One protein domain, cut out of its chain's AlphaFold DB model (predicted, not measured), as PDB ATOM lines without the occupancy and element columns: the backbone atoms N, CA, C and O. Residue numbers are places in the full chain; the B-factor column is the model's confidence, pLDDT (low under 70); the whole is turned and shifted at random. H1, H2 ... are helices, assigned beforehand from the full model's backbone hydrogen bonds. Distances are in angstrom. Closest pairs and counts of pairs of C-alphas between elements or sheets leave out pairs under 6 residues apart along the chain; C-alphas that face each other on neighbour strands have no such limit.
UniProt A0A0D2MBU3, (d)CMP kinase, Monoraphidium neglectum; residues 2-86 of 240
ATOM      1  N   ALA A   2     -48.639 156.140 -21.789       60.88
ATOM      2  CA  ALA A   2     -50.092 155.899 -21.767       60.88
ATOM      3  C   ALA A   2     -50.548 154.759 -22.703       60.88
ATOM      4  O   ALA A   2     -51.272 153.866 -22.268       60.88
ATOM      5  N   GLY A   3     -50.061 154.711 -23.950       70.00
ATOM      6  CA  GLY A   3     -50.379 153.611 -24.877       70.00
ATOM      7  C   GLY A   3     -49.879 152.229 -24.426       70.00
ATOM      8  O   GLY A   3     -50.504 151.214 -24.732       70.00
ATOM      9  N   LEU A   4     -48.785 152.179 -23.656       84.62
ATOM     10  CA  LEU A   4     -48.261 150.935 -23.086       84.62
ATOM     11  C   LEU A   4     -49.116 150.448 -21.916       84.62
ATOM     12  O   LEU A   4     -49.352 149.253 -21.828       84.62
ATOM     13  N   LEU A   5     -49.635 151.335 -21.061       90.25
ATOM     14  CA  LEU A   5     -50.485 150.931 -19.932       90.25
ATOM     15  C   LEU A   5     -51.725 150.156 -20.394       90.25
ATOM     16  O   LEU A   5     -51.978 149.063 -19.897       90.25
ATOM     17  N   TYR A   6     -52.436 150.650 -21.409       92.62
ATOM     18  CA  TYR A   6     -53.597 149.934 -21.953       92.62
ATOM     19  C   TYR A   6     -53.217 148.602 -22.612       92.62
ATOM     20  O   TYR A   6     -53.958 147.631 -22.491       92.62
ATOM     21  N   ARG A   7     -52.048 148.520 -23.266       93.12
ATOM     22  CA  ARG A   7     -51.510 147.252 -23.796       93.12
ATOM     23  C   ARG A   7     -51.186 146.258 -22.691       93.12
ATOM     24  O   ARG A   7     -51.372 145.067 -22.883       93.12
ATOM     25  N   ARG A   8     -50.741 146.731 -21.530       93.44
ATOM     26  CA  ARG A   8     -50.463 145.876 -20.376       93.44
ATOM     27  C   ARG A   8     -51.739 145.352 -19.726       93.44
ATOM     28  O   ARG A   8     -51.785 144.171 -19.417       93.44
ATOM     29  N   VAL A   9     -52.772 146.187 -19.580       94.94
ATOM     30  CA  VAL A   9     -54.098 145.716 -19.136       94.94
ATOM     31  C   VAL A   9     -54.646 144.687 -20.121       94.94
ATOM     32  O   VAL A   9     -55.097 143.629 -19.706       94.94
ATOM     33  N   ALA A  10     -54.550 144.961 -21.424       95.12
ATOM     34  CA  ALA A  10     -54.980 144.027 -22.457       95.12
ATOM     35  C   ALA A  10     -54.207 142.701 -22.407       95.12
ATOM     36  O   ALA A  10     -54.819 141.645 -22.480       95.12
ATOM     37  N   LEU A  11     -52.883 142.747 -22.246       94.94
ATOM     38  CA  LEU A  11     -52.061 141.547 -22.104       94.94
ATOM     39  C   LEU A  11     -52.458 140.737 -20.864       94.94
ATOM     40  O   LEU A  11     -52.686 139.540 -20.977       94.94
ATOM     41  N   ALA A  12     -52.609 141.395 -19.712       94.00
ATOM     42  CA  ALA A  12     -53.037 140.744 -18.476       94.00
ATOM     43  C   ALA A  12     -54.434 140.118 -18.604       94.00
ATOM     44  O   ALA A  12     -54.656 139.012 -18.123       94.00
ATOM     45  N   ALA A  13     -55.362 140.795 -19.286       95.50
ATOM     46  CA  ALA A  13     -56.695 140.268 -19.552       95.50
ATOM     47  C   ALA A  13     -56.653 139.026 -20.452       95.50
ATOM     48  O   ALA A  13     -57.318 138.040 -20.151       95.50
ATOM     49  N   LEU A  14     -55.845 139.051 -21.519       94.56
ATOM     50  CA  LEU A  14     -55.663 137.907 -22.415       94.56
ATOM     51  C   LEU A  14     -55.039 136.711 -21.683       94.56
ATOM     52  O   LEU A  14     -55.522 135.593 -21.837       94.56
ATOM     53  N   ASP A  15     -54.031 136.953 -20.844       93.25
ATOM     54  CA  ASP A  15     -53.354 135.906 -20.066       93.25
ATOM     55  C   ASP A  15     -54.273 135.287 -19.007       93.25
ATOM     56  O   ASP A  15     -54.218 134.085 -18.758       93.25
ATOM     57  N   ALA A  16     -55.154 136.095 -18.414       92.69
ATOM     58  CA  ALA A  16     -56.135 135.653 -17.429       92.69
ATOM     59  C   ALA A  16     -57.448 135.127 -18.047       92.69
ATOM     60  O   ALA A  16     -58.355 134.758 -17.304       92.69
ATOM     61  N   GLY A  17     -57.603 135.146 -19.378       95.38
ATOM     62  CA  GLY A  17     -58.862 134.791 -20.047       95.38
ATOM     63  C   GLY A  17     -60.041 135.716 -19.701       95.38
ATOM     64  O   GLY A  17     -61.198 135.313 -19.799       95.38
ATOM     65  N   THR A  18     -59.769 136.951 -19.272       95.94
ATOM     66  CA  THR A  18     -60.790 137.950 -18.927       95.94
ATOM     67  C   THR A  18     -61.408 138.537 -20.193       95.94
ATOM     68  O   THR A  18     -60.700 138.995 -21.093       95.94
ATOM     69  N   ALA A  19     -62.740 138.563 -20.262       96.50
ATOM     70  CA  ALA A  19     -63.454 139.107 -21.410       96.50
ATOM     71  C   ALA A  19     -63.189 140.617 -21.576       96.50
ATOM     72  O   ALA A  19     -63.276 141.389 -20.621       96.50
ATOM     73  N   LEU A  20     -62.903 141.066 -22.804       95.00
ATOM     74  CA  LEU A  20     -62.536 142.467 -23.085       95.00
ATOM     75  C   LEU A  20     -63.701 143.468 -22.947       95.00
ATOM     76  O   LEU A  20     -63.486 144.676 -23.040       95.00
ATOM     77  N   ASN A  21     -64.919 142.974 -22.730       93.69
ATOM     78  CA  ASN A  21     -66.117 143.755 -22.433       93.69
ATOM     79  C   ASN A  21     -66.499 143.741 -20.938       93.69
ATOM     80  O   ASN A  21     -67.433 144.445 -20.559       93.69
ATOM     81  N   ASP A  22     -65.790 142.987 -20.088       96.44
ATOM     82  CA  ASP A  22     -65.991 142.996 -18.635       96.44
ATOM     83  C   ASP A  22     -65.254 144.189 -18.012       96.44
ATOM     84  O   ASP A  22     -64.138 144.103 -17.496       96.44
ATOM     85  N   GLU A  23     -65.877 145.358 -18.120       95.88
ATOM     86  CA  GLU A  23     -65.307 146.607 -17.631       95.88
ATOM     87  C   GLU A  23     -64.955 146.595 -16.122       95.88
ATOM     88  O   GLU A  23     -63.867 147.072 -15.781       95.88
ATOM     89  N   PRO A  24     -65.792 146.065 -15.204       97.38
ATOM     90  CA  PRO A  24     -65.415 145.910 -13.799       97.38
ATOM     91  C   PRO A  24     -64.144 145.075 -13.588       97.38
ATOM     92  O   PRO A  24     -63.256 145.517 -12.852       97.38
ATOM     93  N   ALA A  25     -64.028 143.908 -14.233       96.62
ATOM     94  CA  ALA A  25     -62.855 143.044 -14.089       96.62
ATOM     95  C   ALA A  25     -61.590 143.702 -14.660       96.62
ATOM     96  O   ALA A  25     -60.533 143.703 -14.025       96.62
ATOM     97  N   LEU A  26     -61.705 144.349 -15.822       97.31
ATOM     98  CA  LEU A  26     -60.597 145.073 -16.447       97.31
ATOM     99  C   LEU A  26     -60.132 146.269 -15.608       97.31
ATOM    100  O   LEU A  26     -58.936 146.550 -15.551       97.31
ATOM    101  N   ALA A  27     -61.050 146.970 -14.938       96.31
ATOM    102  CA  ALA A  27     -60.698 148.062 -14.035       96.31
ATOM    103  C   ALA A  27     -59.936 147.554 -12.799       96.31
ATOM    104  O   ALA A  27     -58.976 148.194 -12.371       96.31
ATOM    105  N   ALA A  28     -60.310 146.388 -12.262       95.56
ATOM    106  CA  ALA A  28     -59.573 145.745 -11.177       95.56
ATOM    107  C   ALA A  28     -58.160 145.319 -11.621       95.56
ATOM    108  O   ALA A  28     -57.188 145.613 -10.925       95.56
ATOM    109  N   LEU A  29     -58.025 144.721 -12.813       95.06
ATOM    110  CA  LEU A  29     -56.720 144.400 -13.410       95.06
ATOM    111  C   LEU A  29     -55.852 145.650 -13.608       95.06
ATOM    112  O   LEU A  29     -54.653 145.622 -13.341       95.06
ATOM    113  N   ALA A  30     -56.452 146.754 -14.051       94.88
ATOM    114  CA  ALA A  30     -55.759 148.024 -14.229       94.88
ATOM    115  C   ALA A  30     -55.262 148.629 -12.907       94.88
ATOM    116  O   ALA A  30     -54.160 149.170 -12.870       94.88
ATOM    117  N   ALA A  31     -56.040 148.511 -11.828       92.81
ATOM    118  CA  ALA A  31     -55.654 148.992 -10.501       92.81
ATOM    119  C   ALA A  31     -54.553 148.134  -9.851       92.81
ATOM    120  O   ALA A  31     -53.711 148.659  -9.128       92.81
ATOM    121  N   ALA A  32     -54.539 146.828 -10.125       92.00
ATOM    122  CA  ALA A  32     -53.571 145.873  -9.578       92.00
ATOM    123  C   ALA A  32     -52.358 145.625 -10.497       92.00
ATOM    124  O   ALA A  32     -51.608 144.669 -10.295       92.00
ATOM    125  N   LEU A  33     -52.178 146.444 -11.536       85.38
ATOM    126  CA  LEU A  33     -51.219 146.172 -12.597       85.38
ATOM    127  C   LEU A  33     -49.776 146.182 -12.043       85.38
ATOM    128  O   LEU A  33     -49.329 147.223 -11.553       85.38
ATOM    129  N   PRO A  34     -49.006 145.079 -12.151       76.75
ATOM    130  CA  PRO A  34     -47.616 145.045 -11.678       76.75
ATOM    131  C   PRO A  34     -46.730 146.014 -12.489       76.75
ATOM    132  O   PRO A  34     -47.216 146.654 -13.420       76.75
ATOM    133  N   PRO A  35     -45.424 146.169 -12.228       76.62
ATOM    134  CA  PRO A  35     -44.498 146.749 -13.210       76.62
ATOM    135  C   PRO A  35     -44.338 145.828 -14.443       76.62
ATOM    136  O   PRO A  35     -44.558 144.622 -14.333       76.62
ATOM    137  N   PRO A  36     -44.016 146.354 -15.646       75.12
ATOM    138  CA  PRO A  36     -43.819 145.514 -16.831       75.12
ATOM    139  C   PRO A  36     -42.581 144.627 -16.675       75.12
ATOM    140  O   PRO A  36     -41.506 145.132 -16.352       75.12
ATOM    141  N   ALA A  37     -42.709 143.330 -16.964       82.00
ATOM    142  CA  ALA A  37     -41.562 142.435 -17.033       82.00
ATOM    143  C   ALA A  37     -40.821 142.614 -18.376       82.00
ATOM    144  O   ALA A  37     -41.474 142.760 -19.415       82.00
ATOM    145  N   PRO A  38     -39.476 142.552 -18.410       83.56
ATOM    146  CA  PRO A  38     -38.714 142.629 -19.661       83.56
ATOM    147  C   PRO A  38     -39.139 141.585 -20.706       83.56
ATOM    148  O   PRO A  38     -39.163 141.882 -21.900       83.56
ATOM    149  N   ALA A  39     -39.542 140.393 -20.255       85.69
ATOM    150  CA  ALA A  39     -40.010 139.302 -21.109       85.69
ATOM    151  C   ALA A  39     -41.285 139.649 -21.907       85.69
ATOM    152  O   ALA A  39     -41.488 139.135 -23.006       85.69
ATOM    153  N   ASP A  40     -42.117 140.571 -21.413       87.00
ATOM    154  CA  ASP A  40     -43.359 140.957 -22.084       87.00
ATOM    155  C   ASP A  40     -43.146 141.969 -23.215       87.00
ATOM    156  O   ASP A  40     -44.077 142.256 -23.970       87.00
ATOM    157  N   ALA A  41     -41.940 142.524 -23.379       86.19
ATOM    158  CA  ALA A  41     -41.689 143.620 -24.315       86.19
ATOM    159  C   ALA A  41     -42.094 143.287 -25.763       86.19
ATOM    160  O   ALA A  41     -42.681 144.130 -26.448       86.19
ATOM    161  N   ALA A  42     -41.816 142.064 -26.226       85.75
ATOM    162  CA  ALA A  42     -42.218 141.607 -27.556       85.75
ATOM    163  C   ALA A  42     -43.744 141.439 -27.661       85.75
ATOM    164  O   ALA A  42     -44.362 141.940 -28.602       85.75
ATOM    165  N   ARG A  43     -44.362 140.817 -26.650       88.62
ATOM    166  CA  ARG A  43     -45.809 140.552 -26.585       88.62
ATOM    167  C   ARG A  43     -46.613 141.848 -26.574       88.62
ATOM    168  O   ARG A  43     -47.573 141.989 -27.325       88.62
ATOM    169  N   LEU A  44     -46.162 142.842 -25.808       89.75
ATOM    170  CA  LEU A  44     -46.787 144.164 -25.726       89.75
ATOM    171  C   LEU A  44     -46.822 144.892 -27.072       89.75
ATOM    172  O   LEU A  44     -47.723 145.700 -27.294       89.75
ATOM    173  N   ARG A  45     -45.873 144.624 -27.976       86.19
ATOM    174  CA  ARG A  45     -45.852 145.194 -29.333       86.19
ATOM    175  C   ARG A  45     -46.683 144.396 -30.342       86.19
ATOM    176  O   ARG A  45     -46.960 144.927 -31.414       86.19
ATOM    177  N   GLY A  46     -47.124 143.191 -29.982       85.31
ATOM    178  CA  GLY A  46     -47.920 142.313 -30.835       85.31
ATOM    179  C   GLY A  46     -49.253 142.926 -31.270       85.31
ATOM    180  O   GLY A  46     -49.845 143.761 -30.576       85.31
ATOM    181  N   GLU A  47     -49.729 142.501 -32.439       82.25
ATOM    182  CA  GLU A  47     -50.951 143.036 -33.043       82.25
ATOM    183  C   GLU A  47     -52.199 142.704 -32.219       82.25
ATOM    184  O   GLU A  47     -52.972 143.612 -31.911       82.25
ATOM    185  N   GLY A  48     -52.350 141.450 -31.775       87.81
ATOM    186  CA  GLY A  48     -53.488 141.029 -30.949       87.81
ATOM    187  C   GLY A  48     -53.623 141.855 -29.663       87.81
ATOM    188  O   GLY A  48     -54.707 142.336 -29.335       87.81
ATOM    189  N   VAL A  49     -52.500 142.142 -28.995       92.12
ATOM    190  CA  VAL A  49     -52.472 143.024 -27.815       92.12
ATOM    191  C   VAL A  49     -52.830 144.463 -28.191       92.12
ATOM    192  O   VAL A  49     -53.537 145.141 -27.448       92.12
ATOM    193  N   GLY A  50     -52.383 144.948 -29.351       89.25
ATOM    194  CA  GLY A  50     -52.748 146.270 -29.865       89.25
ATOM    195  C   GLY A  50     -54.252 146.425 -30.128       89.25
ATOM    196  O   GLY A  50     -54.834 147.448 -29.757       89.25
ATOM    197  N   GLN A  51     -54.886 145.412 -30.724       87.88
ATOM    198  CA  GLN A  51     -56.331 145.386 -30.965       87.88
ATOM    199  C   GLN A  51     -57.113 145.334 -29.646       87.88
ATOM    200  O   GLN A  51     -58.029 146.134 -29.442       87.88
ATOM    201  N   ALA A  52     -56.703 144.473 -28.711       92.81
ATOM    202  CA  ALA A  52     -57.309 144.389 -27.386       92.81
ATOM    203  C   ALA A  52     -57.157 145.705 -26.596       92.81
ATOM    204  O   ALA A  52     -58.125 146.209 -26.031       92.81
ATOM    205  N   ALA A  53     -55.986 146.348 -26.644       92.62
ATOM    206  CA  ALA A  53     -55.753 147.647 -26.008       92.62
ATOM    207  C   ALA A  53     -56.657 148.757 -26.568       92.62
ATOM    208  O   ALA A  53     -57.081 149.655 -25.833       92.62
ATOM    209  N   SER A  54     -56.972 148.713 -27.869       88.81
ATOM    210  CA  SER A  54     -57.936 149.636 -28.477       88.81
ATOM    211  C   SER A  54     -59.319 149.486 -27.835       88.81
ATOM    212  O   SER A  54     -59.924 150.508 -27.522       88.81
ATOM    213  N   GLN A  55     -59.778 148.261 -27.565       90.38
ATOM    214  CA  GLN A  55     -61.065 148.011 -26.903       90.38
ATOM    215  C   GLN A  55     -61.035 148.447 -25.433       90.38
ATOM    216  O   GLN A  55     -61.834 149.279 -25.014       90.38
ATOM    217  N   VAL A  56     -60.036 147.981 -24.680       92.94
ATOM    218  CA  VAL A  56     -59.873 148.268 -23.245       92.94
ATOM    219  C   VAL A  56     -59.783 149.773 -22.962       92.94
ATOM    220  O   VAL A  56     -60.384 150.276 -22.018       92.94
ATOM    221  N   SER A  57     -59.075 150.531 -23.804       91.00
ATOM    222  CA  SER A  57     -58.927 151.987 -23.633       91.00
ATOM    223  C   SER A  57     -60.202 152.797 -23.897       91.00
ATOM    224  O   SER A  57     -60.205 154.007 -23.651       91.00
ATOM    225  N   ALA A  58     -61.263 152.185 -24.426       89.19
ATOM    226  CA  ALA A  58     -62.559 152.838 -24.597       89.19
ATOM    227  C   ALA A  58     -63.415 152.804 -23.316       89.19
ATOM    228  O   ALA A  58     -64.374 153.564 -23.225       89.19
ATOM    229  N   LEU A  59     -63.055 151.969 -22.334       91.56
ATOM    230  CA  LEU A  59     -63.850 151.702 -21.134       91.56
ATOM    231  C   LEU A  59     -63.587 152.741 -20.024       91.56
ATOM    232  O   LEU A  59     -62.468 152.789 -19.498       91.56
ATOM    233  N   PRO A  60     -64.571 153.580 -19.641       92.44
ATOM    234  CA  PRO A  60     -64.393 154.652 -18.658       92.44
ATOM    235  C   PRO A  60     -63.755 154.235 -17.324       92.44
ATOM    236  O   PRO A  60     -62.865 154.935 -16.838       92.44
ATOM    237  N   ARG A  61     -64.153 153.103 -16.734       94.94
ATOM    238  CA  ARG A  61     -63.630 152.637 -15.436       94.94
ATOM    239  C   ARG A  61     -62.166 152.225 -15.527       94.94
ATOM    240  O   ARG A  61     -61.399 152.512 -14.612       94.94
ATOM    241  N   VAL A  62     -61.758 151.621 -16.644       94.38
ATOM    242  CA  VAL A  62     -60.346 151.292 -16.891       94.38
ATOM    243  C   VAL A  62     -59.521 152.567 -17.013       94.38
ATOM    244  O   VAL A  62     -58.450 152.681 -16.418       94.38
ATOM    245  N   ARG A  63     -60.027 153.559 -17.753       92.75
ATOM    246  CA  ARG A  63     -59.361 154.861 -17.891       92.75
ATOM    247  C   ARG A  63     -59.208 155.549 -16.538       92.75
ATOM    248  O   ARG A  63     -58.122 156.032 -16.233       92.75
ATOM    249  N   ALA A  64     -60.264 155.556 -15.724       92.62
ATOM    250  CA  ALA A  64     -60.243 156.134 -14.384       92.62
ATOM    251  C   ALA A  64     -59.194 155.459 -13.484       92.62
ATOM    252  O   ALA A  64     -58.438 156.158 -12.816       92.62
ATOM    253  N   ALA A  65     -59.089 154.126 -13.527       94.19
ATOM    254  CA  ALA A  65     -58.103 153.373 -12.752       94.19
ATOM    255  C   ALA A  65     -56.645 153.699 -13.139       94.19
ATOM    256  O   ALA A  65     -55.761 153.682 -12.288       94.19
ATOM    257  N   LEU A  66     -56.384 154.021 -14.412       93.06
ATOM    258  CA  LEU A  66     -55.035 154.320 -14.910       93.06
ATOM    259  C   LEU A  66     -54.658 155.808 -14.858       93.06
ATOM    260  O   LEU A  66     -53.478 156.139 -14.994       93.06
ATOM    261  N   LEU A  67     -55.636 156.703 -14.701       92.25
ATOM    262  CA  LEU A  67     -55.440 158.145 -14.850       92.25
ATOM    263  C   LEU A  67     -54.434 158.703 -13.841       92.25
ATOM    264  O   LEU A  67     -53.559 159.487 -14.213       92.25
ATOM    265  N   GLU A  68     -54.530 158.282 -12.581       90.31
ATOM    266  CA  GLU A  68     -53.647 158.805 -11.540       90.31
ATOM    267  C   GLU A  68     -52.199 158.364 -11.756       90.31
ATOM    268  O   GLU A  68     -51.301 159.193 -11.691       90.31
ATOM    269  N   ALA A  69     -51.969 157.109 -12.156       88.44
ATOM    270  CA  ALA A  69     -50.630 156.626 -12.496       88.44
ATOM    271  C   ALA A  69     -50.002 157.407 -13.668       88.44
ATOM    272  O   ALA A  69     -48.800 157.679 -13.673       88.44
ATOM    273  N   GLN A  70     -50.803 157.795 -14.667       92.38
ATOM    274  CA  GLN A  70     -50.339 158.615 -15.793       92.38
ATOM    275  C   GLN A  70     -49.971 160.037 -15.353       92.38
ATOM    276  O   GLN A  70     -48.922 160.553 -15.745       92.38
ATOM    277  N   ARG A  71     -50.814 160.662 -14.524       93.19
ATOM    278  CA  ARG A  71     -50.568 162.001 -13.975       93.19
ATOM    279  C   ARG A  71     -49.378 162.021 -13.028       93.19
ATOM    280  O   ARG A  71     -48.571 162.946 -13.078       93.19
ATOM    281  N   ASP A  72     -49.232 160.986 -12.213       91.06
ATOM    282  CA  ASP A  72     -48.091 160.824 -11.325       91.06
ATOM    283  C   ASP A  72     -46.783 160.727 -12.091       91.06
ATOM    284  O   ASP A  72     -45.835 161.416 -11.730       91.06
ATOM    285  N   PHE A  73     -46.737 159.965 -13.183       89.81
ATOM    286  CA  PHE A  73     -45.551 159.907 -14.036       89.81
ATOM    287  C   PHE A  73     -45.202 161.269 -14.652       89.81
ATOM    288  O   PHE A  73     -44.027 161.612 -14.763       89.81
ATOM    289  N   ALA A  74     -46.210 162.062 -15.030       91.25
ATOM    290  CA  ALA A  74     -45.994 163.408 -15.553       91.25
ATOM    291  C   ALA A  74     -45.449 164.373 -14.487       91.25
ATOM    292  O   ALA A  74     -44.538 165.145 -14.773       91.25
ATOM    293  N   ARG A  75     -45.980 164.314 -13.257       91.88
ATOM    294  CA  ARG A  75     -45.561 165.182 -12.140       91.88
ATOM    295  C   ARG A  75     -44.250 164.745 -11.488       91.88
ATOM    296  O   ARG A  75     -43.527 165.576 -10.951       91.88
ATOM    297  N   ARG A  76     -43.972 163.441 -11.482       91.00
ATOM    298  CA  ARG A  76     -42.829 162.808 -10.814       91.00
ATOM    299  C   ARG A  76     -42.085 161.912 -11.809       91.00
ATOM    300  O   ARG A  76     -42.133 160.686 -11.682       91.00
ATOM    301  N   PRO A  77     -41.419 162.505 -12.815       88.75
ATOM    302  CA  PRO A  77     -40.604 161.737 -13.744       88.75
ATOM    303  C   PRO A  77     -39.501 160.978 -12.986       88.75
ATOM    304  O   PRO A  77     -38.957 161.494 -12.005       88.75
ATOM    305  N   PRO A  78     -39.151 159.754 -13.418       85.19
ATOM    306  CA  PRO A  78     -38.066 159.008 -12.800       85.19
ATOM    307  C   PRO A  78     -36.732 159.738 -12.991       85.19
ATOM    308  O   PRO A  78     -36.470 160.328 -14.042       85.19
ATOM    309  N   ALA A  79     -35.857 159.666 -11.988       86.44
ATOM    310  CA  ALA A  79     -34.496 160.181 -12.108       86.44
ATOM    311  C   ALA A  79     -33.749 159.493 -13.278       86.44
ATOM    312  O   ALA A  79     -33.985 158.308 -13.529       86.44
ATOM    313  N   PRO A  80     -32.845 160.193 -13.993       92.94
ATOM    314  CA  PRO A  80     -32.378 161.570 -13.781       92.94
ATOM    315  C   PRO A  80     -33.195 162.634 -14.542       92.94
ATOM    316  O   PRO A  80     -32.739 163.766 -14.712       92.94
ATOM    317  N   PHE A  81     -34.370 162.282 -15.068       90.62
ATOM    318  CA  PHE A  81     -35.107 163.154 -15.975       90.62
ATOM    319  C   PHE A  81     -35.820 164.284 -15.226       90.62
ATOM    320  O   PHE A  81     -36.444 164.078 -14.190       90.62
ATOM    321  N   LYS A  82     -35.746 165.498 -15.782       88.12
ATOM    322  CA  LYS A  82     -36.381 166.711 -15.230       88.12
ATOM    323  C   LYS A  82     -37.814 166.930 -15.722       88.12
ATOM    324  O   LYS A  82     -38.454 167.899 -15.336       88.12
ATOM    325  N   GLY A  83     -38.293 166.062 -16.605       90.69
ATOM    326  CA  GLY A  83     -39.607 166.145 -17.225       90.69
ATOM    327  C   GLY A  83     -39.989 164.812 -17.854       90.69
ATOM    328  O   GLY A  83     -39.177 163.884 -17.909       90.69
ATOM    329  N   ALA A  84     -41.224 164.725 -18.332       92.19
ATOM    330  CA  ALA A  84     -41.775 163.520 -18.931       92.19
ATOM    331  C   ALA A  84     -42.368 163.818 -20.312       92.19
ATOM    332  O   ALA A  84     -43.045 164.825 -20.503       92.19
ATOM    333  N   VAL A  85     -42.164 162.901 -21.261       92.62
ATOM    334  CA  VAL A  85     -42.881 162.896 -22.544       92.62
ATOM    335  C   VAL A  85     -43.942 161.806 -22.494       92.62
ATOM    336  O   VAL A  85     -43.640 160.624 -22.303       92.62
ATOM    337  N   LEU A  86     -45.204 162.205 -22.642       92.88
ATOM    338  CA  LEU A  86     -46.341 161.293 -22.639       92.88
ATOM    339  C   LEU A  86     -46.959 161.254 -24.035       92.88
ATOM    340  O   LEU A  86     -47.459 162.254 -24.533       92.88
TER     341      LEU A  86
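Overview. This is residues 2 to 86 of the 240 residues of the protein "(d)CMP kinase" of Monoraphidium neglectum (UniProt A0A0D2MBU3). H1 is the core, with H2, H3 and H4 packed round it and crossing it; H5 starts beside H2 and reaches outward, and residues 76 to 86 fold back. The printed part has 85 residues, with five named helices, H1 to H5 in order, and no named strand: all helix, compact, radius of gyration of the C-alphas 12.9 A, spans 39 by 27 by 19 A.

Arrangement. H5, residues 60 to 75, touches H2, residues 23 to 31, with residues 61 to 66 alone, at a shallow tilt of 20 degrees; closest C-alphas Val 62 and Ala 27, 4.3 A. The hub H1, residues 2 to 15, touches H2 with residues 9 to 13 alone, closest C-alphas Val 9 and Ala 30, 5.7 A. H1 touches H4, residues 47 to 56, with residues 6 to 11 alone, about perpendicular at 77 degrees; closest C-alphas Arg 7 and Ala 53, 4.8 A. H1 touches H3, residues 38 to 45, closest C-alphas Arg 7 and Leu 44, 6.0 A. Every O i to N i+4 pair is within hydrogen-bond range in H2 and H4, 9 of 10 in H1, 10 of 12 in H5, 1 of 4 in H3, with 3 of 5 O i to N i+3 pairs.

Along the chain. H1, 20.3 A long, begins at C-alpha 2 (-50.092, 155.899, -21.767); H5, 22.5 A, ends at C-alpha 75 (-45.561, 165.182, -12.140).

Size, cuts and confidence. The farthest C-alphas, Gly 17 and Lys 82, are 39.3 A apart. The printed part has no cut and no long link; residue 2 alone has pLDDT under 70.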